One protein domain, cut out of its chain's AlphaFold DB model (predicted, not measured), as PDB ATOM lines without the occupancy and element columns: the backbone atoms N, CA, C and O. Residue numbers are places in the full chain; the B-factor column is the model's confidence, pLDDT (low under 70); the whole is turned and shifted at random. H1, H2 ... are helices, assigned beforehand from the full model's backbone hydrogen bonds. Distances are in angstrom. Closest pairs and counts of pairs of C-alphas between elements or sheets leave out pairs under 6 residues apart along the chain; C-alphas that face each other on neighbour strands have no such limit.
ATOM      1  N   SER A   8      35.374  96.489  20.921       85.00
ATOM      2  CA  SER A   8      35.326  96.377  19.455       85.00
ATOM      3  C   SER A   8      34.657  97.584  18.797       85.00
ATOM      4  O   SER A   8      35.148  98.088  17.792       85.00
ATOM      5  N   VAL A   9      33.570  98.090  19.387       87.06
ATOM      6  CA  VAL A   9      32.852  99.267  18.874       87.06
ATOM      7  C   VAL A   9      33.736 100.520  18.933       87.06
ATOM      8  O   VAL A   9      33.830 101.250  17.947       87.06
ATOM      9  N   LEU A  10      34.460 100.730  20.037       86.69
ATOM     10  CA  LEU A  10      35.415 101.838  20.174       86.69
ATOM     11  C   LEU A  10      36.575 101.744  19.168       86.69
ATOM     12  O   LEU A  10      36.965 102.759  18.590       86.69
ATOM     13  N   HIS A  11      37.089 100.539  18.901       89.00
ATOM     14  CA  HIS A  11      38.122 100.338  17.882       89.00
ATOM     15  C   HIS A  11      37.612 100.623  16.464       89.00
ATOM     16  O   HIS A  11      38.327 101.257  15.692       89.00
ATOM     17  N   ILE A  12      36.382 100.227  16.124       89.88
ATOM     18  CA  ILE A  12      35.791 100.502  14.805       89.88
ATOM     19  C   ILE A  12      35.657 102.013  14.574       89.88
ATOM     20  O   ILE A  12      36.084 102.509  13.531       89.88
ATOM     21  N   PHE A  13      35.140 102.763  15.556       90.44
ATOM     22  CA  PHE A  13      35.044 104.223  15.454       90.44
ATOM     23  C   PHE A  13      36.419 104.890  15.363       90.44
ATOM     24  O   PHE A  13      36.609 105.798  14.555       90.44
ATOM     25  N   SER A  14      37.398 104.408  16.135       92.56
ATOM     26  CA  SER A  14      38.769 104.916  16.078       92.56
ATOM     27  C   SER A  14      39.415 104.672  14.714       92.56
ATOM     28  O   SER A  14      40.016 105.588  14.161       92.56
ATOM     29  N   VAL A  15      39.303 103.463  14.159       94.56
ATOM     30  CA  VAL A  15      39.897 103.120  12.857       94.56
ATOM     31  C   VAL A  15      39.197 103.875  11.731       94.56
ATOM     32  O   VAL A  15      39.870 104.398  10.849       94.56
ATOM     33  N   SER A  16      37.868 104.003  11.785       93.94
ATOM     34  CA  SER A  16      37.099 104.805  10.828       93.94
ATOM     35  C   SER A  16      37.501 106.283  10.866       93.94
ATOM     36  O   SER A  16      37.723 106.878   9.812       93.94
ATOM     37  N   GLY A  17      37.673 106.858  12.062       94.88
ATOM     38  CA  GLY A  17      38.144 108.234  12.228       94.88
ATOM     39  C   GLY A  17      39.570 108.437  11.710       94.88
ATOM     40  O   GLY A  17      39.826 109.395  10.984       94.88
ATOM     41  N   ILE A  18      40.488 107.515  12.019       94.06
ATOM     42  CA  ILE A  18      41.870 107.552  11.510       94.06
ATOM     43  C   ILE A  18      41.885 107.437   9.982       94.06
ATOM     44  O   ILE A  18      42.567 108.216   9.323       94.06
ATOM     45  N   LEU A  19      41.104 106.516   9.407       94.50
ATOM     46  CA  LEU A  19      40.985 106.351   7.958       94.50
ATOM     47  C   LEU A  19      40.464 107.630   7.292       94.50
ATOM     48  O   LEU A  19      41.025 108.069   6.293       94.50
ATOM     49  N   LEU A  20      39.440 108.264   7.871       93.50
ATOM     50  CA  LEU A  20      38.893 109.521   7.367       93.50
ATOM     51  C   LEU A  20      39.927 110.656   7.430       93.50
ATOM     52  O   LEU A  20      40.073 111.397   6.463       93.50
ATOM     53  N   MET A  21      40.702 110.750   8.514       91.31
ATOM     54  CA  MET A  21      41.798 111.721   8.622       91.31
ATOM     55  C   MET A  21      42.901 111.479   7.584       91.31
ATOM     56  O   MET A  21      43.393 112.439   6.999       91.31
ATOM     57  N   ILE A  22      43.264 110.221   7.314       91.62
ATOM     58  CA  ILE A  22      44.249 109.870   6.276       91.62
ATOM     59  C   ILE A  22      43.732 110.255   4.883       91.62
ATOM     60  O   ILE A  22      44.477 110.801   4.075       91.62
ATOM     61  N   LEU A  23      42.451 110.022   4.594       89.88
ATOM     62  CA  LEU A  23      41.865 110.429   3.314       89.88
ATOM     63  C   LEU A  23      41.900 111.952   3.141       89.88
ATOM     64  O   LEU A  23      42.269 112.436   2.073       89.88
ATOM     65  N   LEU A  24      41.597 112.715   4.195       86.56
ATOM     66  CA  LEU A  24      41.680 114.176   4.153       86.56
ATOM     67  C   LEU A  24      43.113 114.677   3.912       86.56
ATOM     68  O   LEU A  24      43.297 115.625   3.152       86.56
ATOM     69  N   THR A  25      44.136 114.052   4.505       83.25
ATOM     70  CA  THR A  25      45.531 114.479   4.292       83.25
ATOM     71  C   THR A  25      46.046 114.163   2.891       83.25
ATOM     72  O   THR A  25      46.856 114.928   2.367       83.25
ATOM     73  N   ILE A  26      45.574 113.084   2.260       81.31
ATOM     74  CA  ILE A  26      45.910 112.762   0.865       81.31
ATOM     75  C   ILE A  26      45.321 113.821  -0.076       81.31
ATOM     76  O   ILE A  26      46.044 114.350  -0.916       81.31
ATOM     77  N   MET A  27      44.059 114.215   0.126       74.50
ATOM     78  CA  MET A  27      43.415 115.253  -0.694       74.50
ATOM     79  C   MET A  27      44.098 116.629  -0.565       74.50
ATOM     80  O   MET A  27      44.149 117.389  -1.528       74.50
ATOM     81  N   VAL A  28      44.654 116.950   0.609       73.75
ATOM     82  CA  VAL A  28      45.368 118.219   0.852       73.75
ATOM     83  C   VAL A  28      46.763 118.247   0.211       73.75
ATOM     84  O   VAL A  28      47.269 119.321  -0.108       73.75
ATOM     85  N   GLN A  29      47.408 117.096  -0.004       60.00
ATOM     86  CA  GLN A  29      48.720 117.060  -0.666       60.00
ATOM     87  C   GLN A  29      48.637 117.368  -2.163       60.00
ATOM     88  O   GLN A  29      49.579 117.926  -2.720       60.00
ATOM     89  N   GLU A  30      47.513 117.045  -2.800       57.88
ATOM     90  CA  GLU A  30      47.279 117.362  -4.211       57.88
ATOM     91  C   GLU A  30      46.824 118.819  -4.405       57.88
ATOM     92  O   GLU A  30      47.014 119.406  -5.475       57.88
ATOM     93  N   SER A  31      46.295 119.449  -3.346       53.56
ATOM     94  CA  SER A  31      45.965 120.870  -3.357       53.56
ATOM     95  C   SER A  31      47.224 121.729  -3.218       53.56
ATOM     96  O   SER A  31      47.596 122.189  -2.143       53.56
ATOM     97  N   GLU A  32      47.837 121.972  -4.370       56.47
ATOM     98  CA  GLU A  32      48.439 123.252  -4.725       56.47
ATOM     99  C   GLU A  32      49.702 123.649  -3.948       56.47
ATOM    100  O   GLU A  32      49.683 124.189  -2.839       56.47
ATOM    101  N   GLY A  33      50.839 123.506  -4.637       62.69
ATOM    102  CA  GLY A  33      52.099 124.133  -4.259       62.69
ATOM    103  C   GLY A  33      51.888 125.597  -3.869       62.69
ATOM    104  O   GLY A  33      51.423 126.420  -4.668       62.69
ATOM    105  N   ARG A  34      52.207 125.896  -2.605       72.56
ATOM    106  CA  ARG A  34      52.054 127.205  -1.959       72.56
ATOM    107  C   ARG A  34      52.545 128.309  -2.895       72.56
ATOM    108  O   ARG A  34      53.710 128.313  -3.292       72.56
ATOM    109  N   ALA A  35      51.675 129.263  -3.225       83.81
ATOM    110  CA  ALA A  35      52.056 130.365  -4.098       83.81
ATOM    111  C   ALA A  35      53.205 131.173  -3.471       83.81
ATOM    112  O   ALA A  35      53.042 131.819  -2.429       83.81
ATOM    113  N   ARG A  36      54.371 131.143  -4.118       87.50
ATOM    114  CA  ARG A  36      55.587 131.829  -3.673       87.50
ATOM    115  C   ARG A  36      56.175 132.670  -4.796       87.50
ATOM    116  O   ARG A  36      55.924 132.426  -5.977       87.50
ATOM    117  N   LYS A  37      56.914 133.694  -4.386       91.56
ATOM    118  CA  LYS A  37      57.650 134.592  -5.270       91.56
ATOM    119  C   LYS A  37      59.053 134.020  -5.438       91.56
ATOM    120  O   LYS A  37      59.709 133.781  -4.429       91.56
ATOM    121  N   SER A  38      59.476 133.786  -6.672       88.50
ATOM    122  CA  SER A  38      60.795 133.236  -7.006       88.50
ATOM    123  C   SER A  38      61.362 134.020  -8.188       88.50
ATOM    124  O   SER A  38      60.639 134.313  -9.141       88.50
ATOM    125  N   CYS A  39      62.638 134.392  -8.109       91.06
ATOM    126  CA  CYS A  39      63.320 135.266  -9.065       91.06
ATOM    127  C   CYS A  39      64.677 134.675  -9.460       91.06
ATOM    128  O   CYS A  39      65.315 134.015  -8.644       91.06
ATOM    129  N   GLY A  40      65.144 134.964 -10.678       88.31
ATOM    130  CA  GLY A  40      66.476 134.553 -11.134       88.31
ATOM    131  C   GLY A  40      66.660 133.034 -11.124       88.31
ATOM    132  O   GLY A  40      65.806 132.309 -11.632       88.31
ATOM    133  N   SER A  41      67.755 132.559 -10.524       88.56
ATOM    134  CA  SER A  41      68.095 131.130 -10.455       88.56
ATOM    135  C   SER A  41      67.066 130.302  -9.685       88.56
ATOM    136  O   SER A  41      66.704 129.228 -10.133       88.56
ATOM    137  N   ASP A  42      66.503 130.830  -8.595       90.12
ATOM    138  CA  ASP A  42      65.486 130.117  -7.805       90.12
ATOM    139  C   ASP A  42      64.187 129.900  -8.605       90.12
ATOM    140  O   ASP A  42      63.492 128.900  -8.442       90.12
ATOM    141  N   LEU A  43      63.864 130.817  -9.527       89.56
ATOM    142  CA  LEU A  43      62.764 130.613 -10.471       89.56
ATOM    143  C   LEU A  43      63.103 129.528 -11.500       89.56
ATOM    144  O   LEU A  43      62.241 128.699 -11.786       89.56
ATOM    145  N   ALA A  44      64.332 129.537 -12.024       88.38
ATOM    146  CA  ALA A  44      64.817 128.557 -12.993       88.38
ATOM    147  C   ALA A  44      64.851 127.132 -12.406       88.38
ATOM    148  O   ALA A  44      64.309 126.207 -13.002       88.38
ATOM    149  N   ASP A  45      65.376 126.966 -11.192       90.50
ATOM    150  CA  ASP A  45      65.426 125.674 -10.496       90.50
ATOM    151  C   ASP A  45      64.020 125.157 -10.173       90.50
ATOM    152  O   ASP A  45      63.702 123.972 -10.329       90.50
ATOM    153  N   ARG A  46      63.133 126.065  -9.754       89.88
ATOM    154  CA  ARG A  46      61.740 125.737  -9.456       89.88
ATOM    155  C   ARG A  46      60.991 125.276 -10.700       89.88
ATOM    156  O   ARG A  46      60.296 124.266 -10.623       89.88
ATOM    157  N   ILE A  47      61.107 125.987 -11.823       89.00
ATOM    158  CA  ILE A  47      60.438 125.562 -13.056       89.00
ATOM    159  C   ILE A  47      61.049 124.269 -13.603       89.00
ATOM    160  O   ILE A  47      60.296 123.391 -14.011       89.00
ATOM    161  N   ALA A  48      62.370 124.091 -13.504       89.25
ATOM    162  CA  ALA A  48      63.034 122.840 -13.868       89.25
ATOM    163  C   ALA A  48      62.484 121.655 -13.067       89.25
ATOM    164  O   ALA A  48      62.200 120.603 -13.633       89.25
ATOM    165  N   THR A  49      62.250 121.857 -11.769       89.94
ATOM    166  CA  THR A  49      61.661 120.842 -10.885       89.94
ATOM    167  C   THR A  49      60.194 120.567 -11.224       89.94
ATOM    168  O   THR A  49      59.774 119.417 -11.272       89.94
ATOM    169  N   VAL A  50      59.389 121.606 -11.471       89.75
ATOM    170  CA  VAL A  50      57.948 121.454 -11.752       89.75
ATOM    171  C   VAL A  50      57.691 120.831 -13.127       89.75
ATOM    172  O   VAL A  50      56.724 120.078 -13.288       89.75
ATOM    173  N   CYS A  51      58.553 121.128 -14.098       88.94
ATOM    174  CA  CYS A  51      58.464 120.639 -15.470       88.94
ATOM    175  C   CYS A  51      59.316 119.399 -15.746       88.94
ATOM    176  O   CYS A  51      59.274 118.889 -16.857       88.94
ATOM    177  N   ASN A  52      60.096 118.911 -14.777       88.44
ATOM    178  CA  ASN A  52      61.090 117.850 -14.984       88.44
ATOM    179  C   ASN A  52      62.060 118.131 -16.155       88.44
ATOM    180  O   ASN A  52      62.548 117.203 -16.793       88.44
ATOM    181  N   GLY A  53      62.332 119.407 -16.446       82.50
ATOM    182  CA  GLY A  53      63.167 119.833 -17.572       82.50
ATOM    183  C   GLY A  53      62.467 119.937 -18.937       82.50
ATOM    184  O   GLY A  53      63.119 120.355 -19.889       82.50
ATOM    185  N   GLU A  54      61.170 119.623 -19.044       85.50
ATOM    186  CA  GLU A  54      60.395 119.724 -20.293       85.50
ATOM    187  C   GLU A  54      59.597 121.036 -20.355       85.50
ATOM    188  O   GLU A  54      58.536 121.189 -19.737       85.50
ATOM    189  N   TYR A  55      60.109 122.012 -21.103       85.12
ATOM    190  CA  TYR A  55      59.511 123.344 -21.212       85.12
ATOM    191  C   TYR A  55      58.687 123.493 -22.488       85.12
ATOM    192  O   TYR A  55      58.993 122.898 -23.515       85.12
ATOM    193  N   ASN A  56      57.661 124.339 -22.440       83.50
ATOM    194  CA  ASN A  56      56.901 124.692 -23.632       83.50
ATOM    195  C   ASN A  56      57.752 125.575 -24.568       83.50
ATOM    196  O   ASN A  56      58.170 126.672 -24.184       83.50
ATOM    197  N   GLU A  57      57.992 125.115 -25.797       70.25
ATOM    198  CA  GLU A  57      58.799 125.823 -26.804       70.25
ATOM    199  C   GLU A  57      58.157 127.135 -27.274       70.25
ATOM    200  O   GLU A  57      58.864 128.070 -27.652       70.25
ATOM    201  N   LEU A  58      56.830 127.261 -27.149       65.00
ATOM    202  CA  LEU A  58      56.066 128.465 -27.511       65.00
ATOM    203  C   LEU A  58      56.429 129.707 -26.682       65.00
ATOM    204  O   LEU A  58      55.934 130.800 -26.948       65.00
ATOM    205  N   TYR A  59      57.236 129.538 -25.636       60.19
ATOM    206  CA  TYR A  59      57.681 130.624 -24.775       60.19
ATOM    207  C   TYR A  59      59.067 131.177 -25.165       60.19
ATOM    208  O   TYR A  59      59.433 132.259 -24.711       60.19
ATOM    209  N   TRP A  60      59.828 130.460 -26.002       57.28
ATOM    210  CA  TRP A  60      61.197 130.826 -26.396       57.28
ATOM    211  C   TRP A  60      61.328 131.243 -27.863       57.28
ATOM    212  O   TRP A  60      62.356 131.797 -28.245       57.28
ATOM    213  N   ARG A  71      52.479 138.050 -20.199       63.62
ATOM    214  CA  ARG A  71      53.459 138.565 -19.242       63.62
ATOM    215  C   ARG A  71      54.534 137.506 -19.074       63.62
ATOM    216  O   ARG A  71      54.203 136.327 -18.968       63.62
ATOM    217  N   GLY A  72      55.792 137.927 -19.059       78.75
ATOM    218  CA  GLY A  72      56.868 136.970 -18.893       78.75
ATOM    219  C   GLY A  72      56.746 136.242 -17.551       78.75
ATOM    220  O   GLY A  72      56.226 136.795 -16.580       78.75
ATOM    221  N   ILE A  73      57.283 135.029 -17.455       85.06
ATOM    222  CA  ILE A  73      57.364 134.245 -16.215       85.06
ATOM    223  C   ILE A  73      57.961 135.059 -15.059       85.06
ATOM    224  O   ILE A  73      57.551 134.926 -13.908       85.06
ATOM    225  N   VAL A  74      58.875 135.980 -15.368       85.25
ATOM    226  CA  VAL A  74      59.450 136.929 -14.409       85.25
ATOM    227  C   VAL A  74      58.388 137.914 -13.898       85.25
ATOM    228  O   VAL A  74      58.278 138.156 -12.698       85.25
ATOM    229  N   ASP A  75      57.533 138.450 -14.761       84.50
ATOM    230  CA  ASP A  75      56.451 139.344 -14.342       84.50
ATOM    231  C   ASP A  75      55.363 138.618 -13.537       84.50
ATOM    232  O   ASP A  75      54.726 139.209 -12.659       84.50
ATOM    233  N   GLU A  76      55.148 137.328 -13.791       86.25
ATOM    234  CA  GLU A  76      54.141 136.545 -13.072       86.25
ATOM    235  C   GLU A  76      54.646 135.979 -11.742       86.25
ATOM    236  O   GLU A  76      53.939 136.057 -10.739       86.25
ATOM    237  N   CYS A  77      55.865 135.445 -11.708       89.19
ATOM    238  CA  CYS A  77      56.407 134.724 -10.554       89.19
ATOM    239  C   CYS A  77      57.475 135.492  -9.771       89.19
ATOM    240  O   CYS A  77      57.697 135.195  -8.595       89.19
ATOM    241  N   CYS A  78      58.125 136.479 -10.398       89.94
ATOM    242  CA  CYS A  78      59.122 137.322  -9.746       89.94
ATOM    243  C   CYS A  78      58.591 138.715  -9.393       89.94
ATOM    244  O   CYS A  78      59.109 139.324  -8.464       89.94
ATOM    245  N   LYS A  79      57.538 139.247 -10.030       89.06
ATOM    246  CA  LYS A  79      56.838 140.441  -9.503       89.06
ATOM    247  C   LYS A  79      55.705 140.050  -8.555       89.06
ATOM    248  O   LYS A  79      55.625 140.612  -7.459       89.06
ATOM    249  N   ASN A  80      54.921 139.033  -8.919       87.94
ATOM    250  CA  ASN A  80      53.798 138.511  -8.133       87.94
ATOM    251  C   ASN A  80      54.103 137.122  -7.538       87.94
ATOM    252  O   ASN A  80      55.128 136.517  -7.835       87.94
ATOM    253  N   ARG A  81      53.237 136.625  -6.643       88.69
ATOM    254  CA  ARG A  81      53.315 135.239  -6.144       88.69
ATOM    255  C   ARG A  81      52.598 134.319  -7.130       88.69
ATOM    256  O   ARG A  81      51.451 134.595  -7.471       88.69
ATOM    257  N   CYS A  82      53.231 133.215  -7.520       88.69
ATOM    258  CA  CYS A  82      52.641 132.223  -8.423       88.69
ATOM    259  C   CYS A  82      52.666 130.820  -7.794       88.69
ATOM    260  O   CYS A  82      53.583 130.498  -7.029       88.69
ATOM    261  N   SER A  83      51.647 129.999  -8.071       90.00
ATOM    262  CA  SER A  83      51.552 128.603  -7.613       90.00
ATOM    263  C   SER A  83      52.251 127.648  -8.579       90.00
ATOM    264  O   SER A  83      52.369 127.936  -9.771       90.00
ATOM    265  N   ASP A  84      52.689 126.494  -8.072       88.75
ATOM    266  CA  ASP A  84      53.343 125.471  -8.904       88.75
ATOM    267  C   ASP A  84      52.378 124.872  -9.934       88.75
ATOM    268  O   ASP A  84      52.776 124.595 -11.058       88.75
ATOM    269  N   SER A  85      51.088 124.765  -9.595       86.81
ATOM    270  CA  SER A  85      50.036 124.350 -10.535       86.81
ATOM    271  C   SER A  85      49.949 125.289 -11.746       86.81
ATOM    272  O   SER A  85      49.957 124.846 -12.895       86.81
ATOM    273  N   ARG A  86      49.977 126.610 -11.506       85.81
ATOM    274  CA  ARG A  86      49.981 127.608 -12.583       85.81
ATOM    275  C   ARG A  86      51.250 127.511 -13.424       85.81
ATOM    276  O   ARG A  86      51.150 127.514 -14.649       85.81
ATOM    277  N   LEU A  87      52.408 127.381 -12.772       87.19
ATOM    278  CA  LEU A  87      53.699 127.204 -13.440       87.19
ATOM    279  C   LEU A  87      53.664 125.984 -14.372       87.19
ATOM    280  O   LEU A  87      54.033 126.078 -15.539       87.19
ATOM    281  N   ARG A  88      53.110 124.874 -13.870       88.12
ATOM    282  CA  ARG A  88      52.971 123.616 -14.601       88.12
ATOM    283  C   ARG A  88      52.088 123.744 -15.832       88.12
ATOM    284  O   ARG A  88      52.474 123.323 -16.910       88.12
ATOM    285  N   SER A  89      50.915 124.346 -15.664       85.12
ATOM    286  CA  SER A  89      49.919 124.458 -16.735       85.12
ATOM    287  C   SER A  89      50.320 125.387 -17.886       85.12
ATOM    288  O   SER A  89      49.768 125.266 -18.973       85.12
ATOM    289  N   GLN A  90      51.216 126.349 -17.646       84.69
ATOM    290  CA  GLN A  90      51.513 127.410 -18.616       84.69
ATOM    291  C   GLN A  90      52.896 127.293 -19.248       84.69
ATOM    292  O   GLN A  90      53.058 127.725 -20.387       84.69
ATOM    293  N   TYR A  91      53.873 126.750 -18.519       86.44
ATOM    294  CA  TYR A  91      55.274 126.775 -18.944       86.44
ATOM    295  C   TYR A  91      55.895 125.389 -19.132       86.44
ATOM    296  O   TYR A  91      56.949 125.297 -19.757       86.44
ATOM    297  N   CYS A  92      55.270 124.322 -18.627       89.12
ATOM    298  CA  CYS A  92      55.709 122.965 -18.943       89.12
ATOM    299  C   CYS A  92      55.068 122.490 -20.246       89.12
ATOM    300  O   CYS A  92      53.955 122.905 -20.578       89.12
TER     301      CYS A  92
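AT A GLANCE: This is residues 8 to 60 and 71 to 92 of the 164 residues of the protein "IlGF domain-containing protein" of Phlebotomus papatasi (UniProt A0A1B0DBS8). One long straight helix, H1, sticks out like a handle from a small compact head made of three short helices, H2, H3 and H4, and the loops between them. In the head H2 and H4 are packed together about perpendicular, with the shorter H3 near both. The printed part has 75 residues with four named helices, in the order H1, H2, H3, H4, and no named strand; its class is all helix. The whole is extended, with a radius of gyration of the C-alphas of 18.8 A, and spans 63 by 23 by 18 A, the arm H1 making much of the length.

IN THESE COORDINATES: The printed part begins with H1, residues 8 to 30, which runs 33.8 A from C-alpha 8 at (35.326, 96.377, 19.455) to C-alpha 30 at (47.279, 117.362, -4.211). After a short link of 10 residues comes H2, residues 41 to 51, 15.1 A long, beginning at C-alpha 41 at (68.095, 131.130, -10.455). H3, residues 73 to 79, follows across the cut. A tight link of 4 residues joins it to H4, residues 84 to 91, which ends at C-alpha 91 at (55.274, 126.775, -18.944).

HOW THE PARTS SIT: Residues 8 to 29, which belong to H1, stand free, and H1 is apart from H2, H3 and H4. H2 and H4 touch, with the C-alphas of Val 50 and Arg 88 closest at 6.1 A. Their lines are about perpendicular, at 85 degrees. H2 and H3 are close but not clearly touching; their closest C-alphas, those of Leu 43 and Cys 77, are 7.6 A apart. These two run opposite ways at a steep tilt of 47 degrees. H3 and H4 are near each other, with 8 pairs of C-alphas within 10 A and the closest at 8.2 A. Every O i to N i+4 pair is within hydrogen-bond range in H2 and H4, against 18 of 19 in H1 and 2 of 3 in H3.

THE WHOLE: The two C-alphas farthest apart, those of Ser 8 and Trp 60, are 62.9 A from each other. Without residues 8 to 29, the body of 53 residues spans 25 by 25 by 18 A and has a radius of gyration of 10.2 A. Residues 61 to 70 are cut out, and C-alphas 60 and 71 are 13.1 A apart across the cut. Of the links that are printed whole, none is long. The mean pLDDT of the printed part is 84.0; it is under 70 at residues 29 to 33, residues 58 to 60 and residue 71.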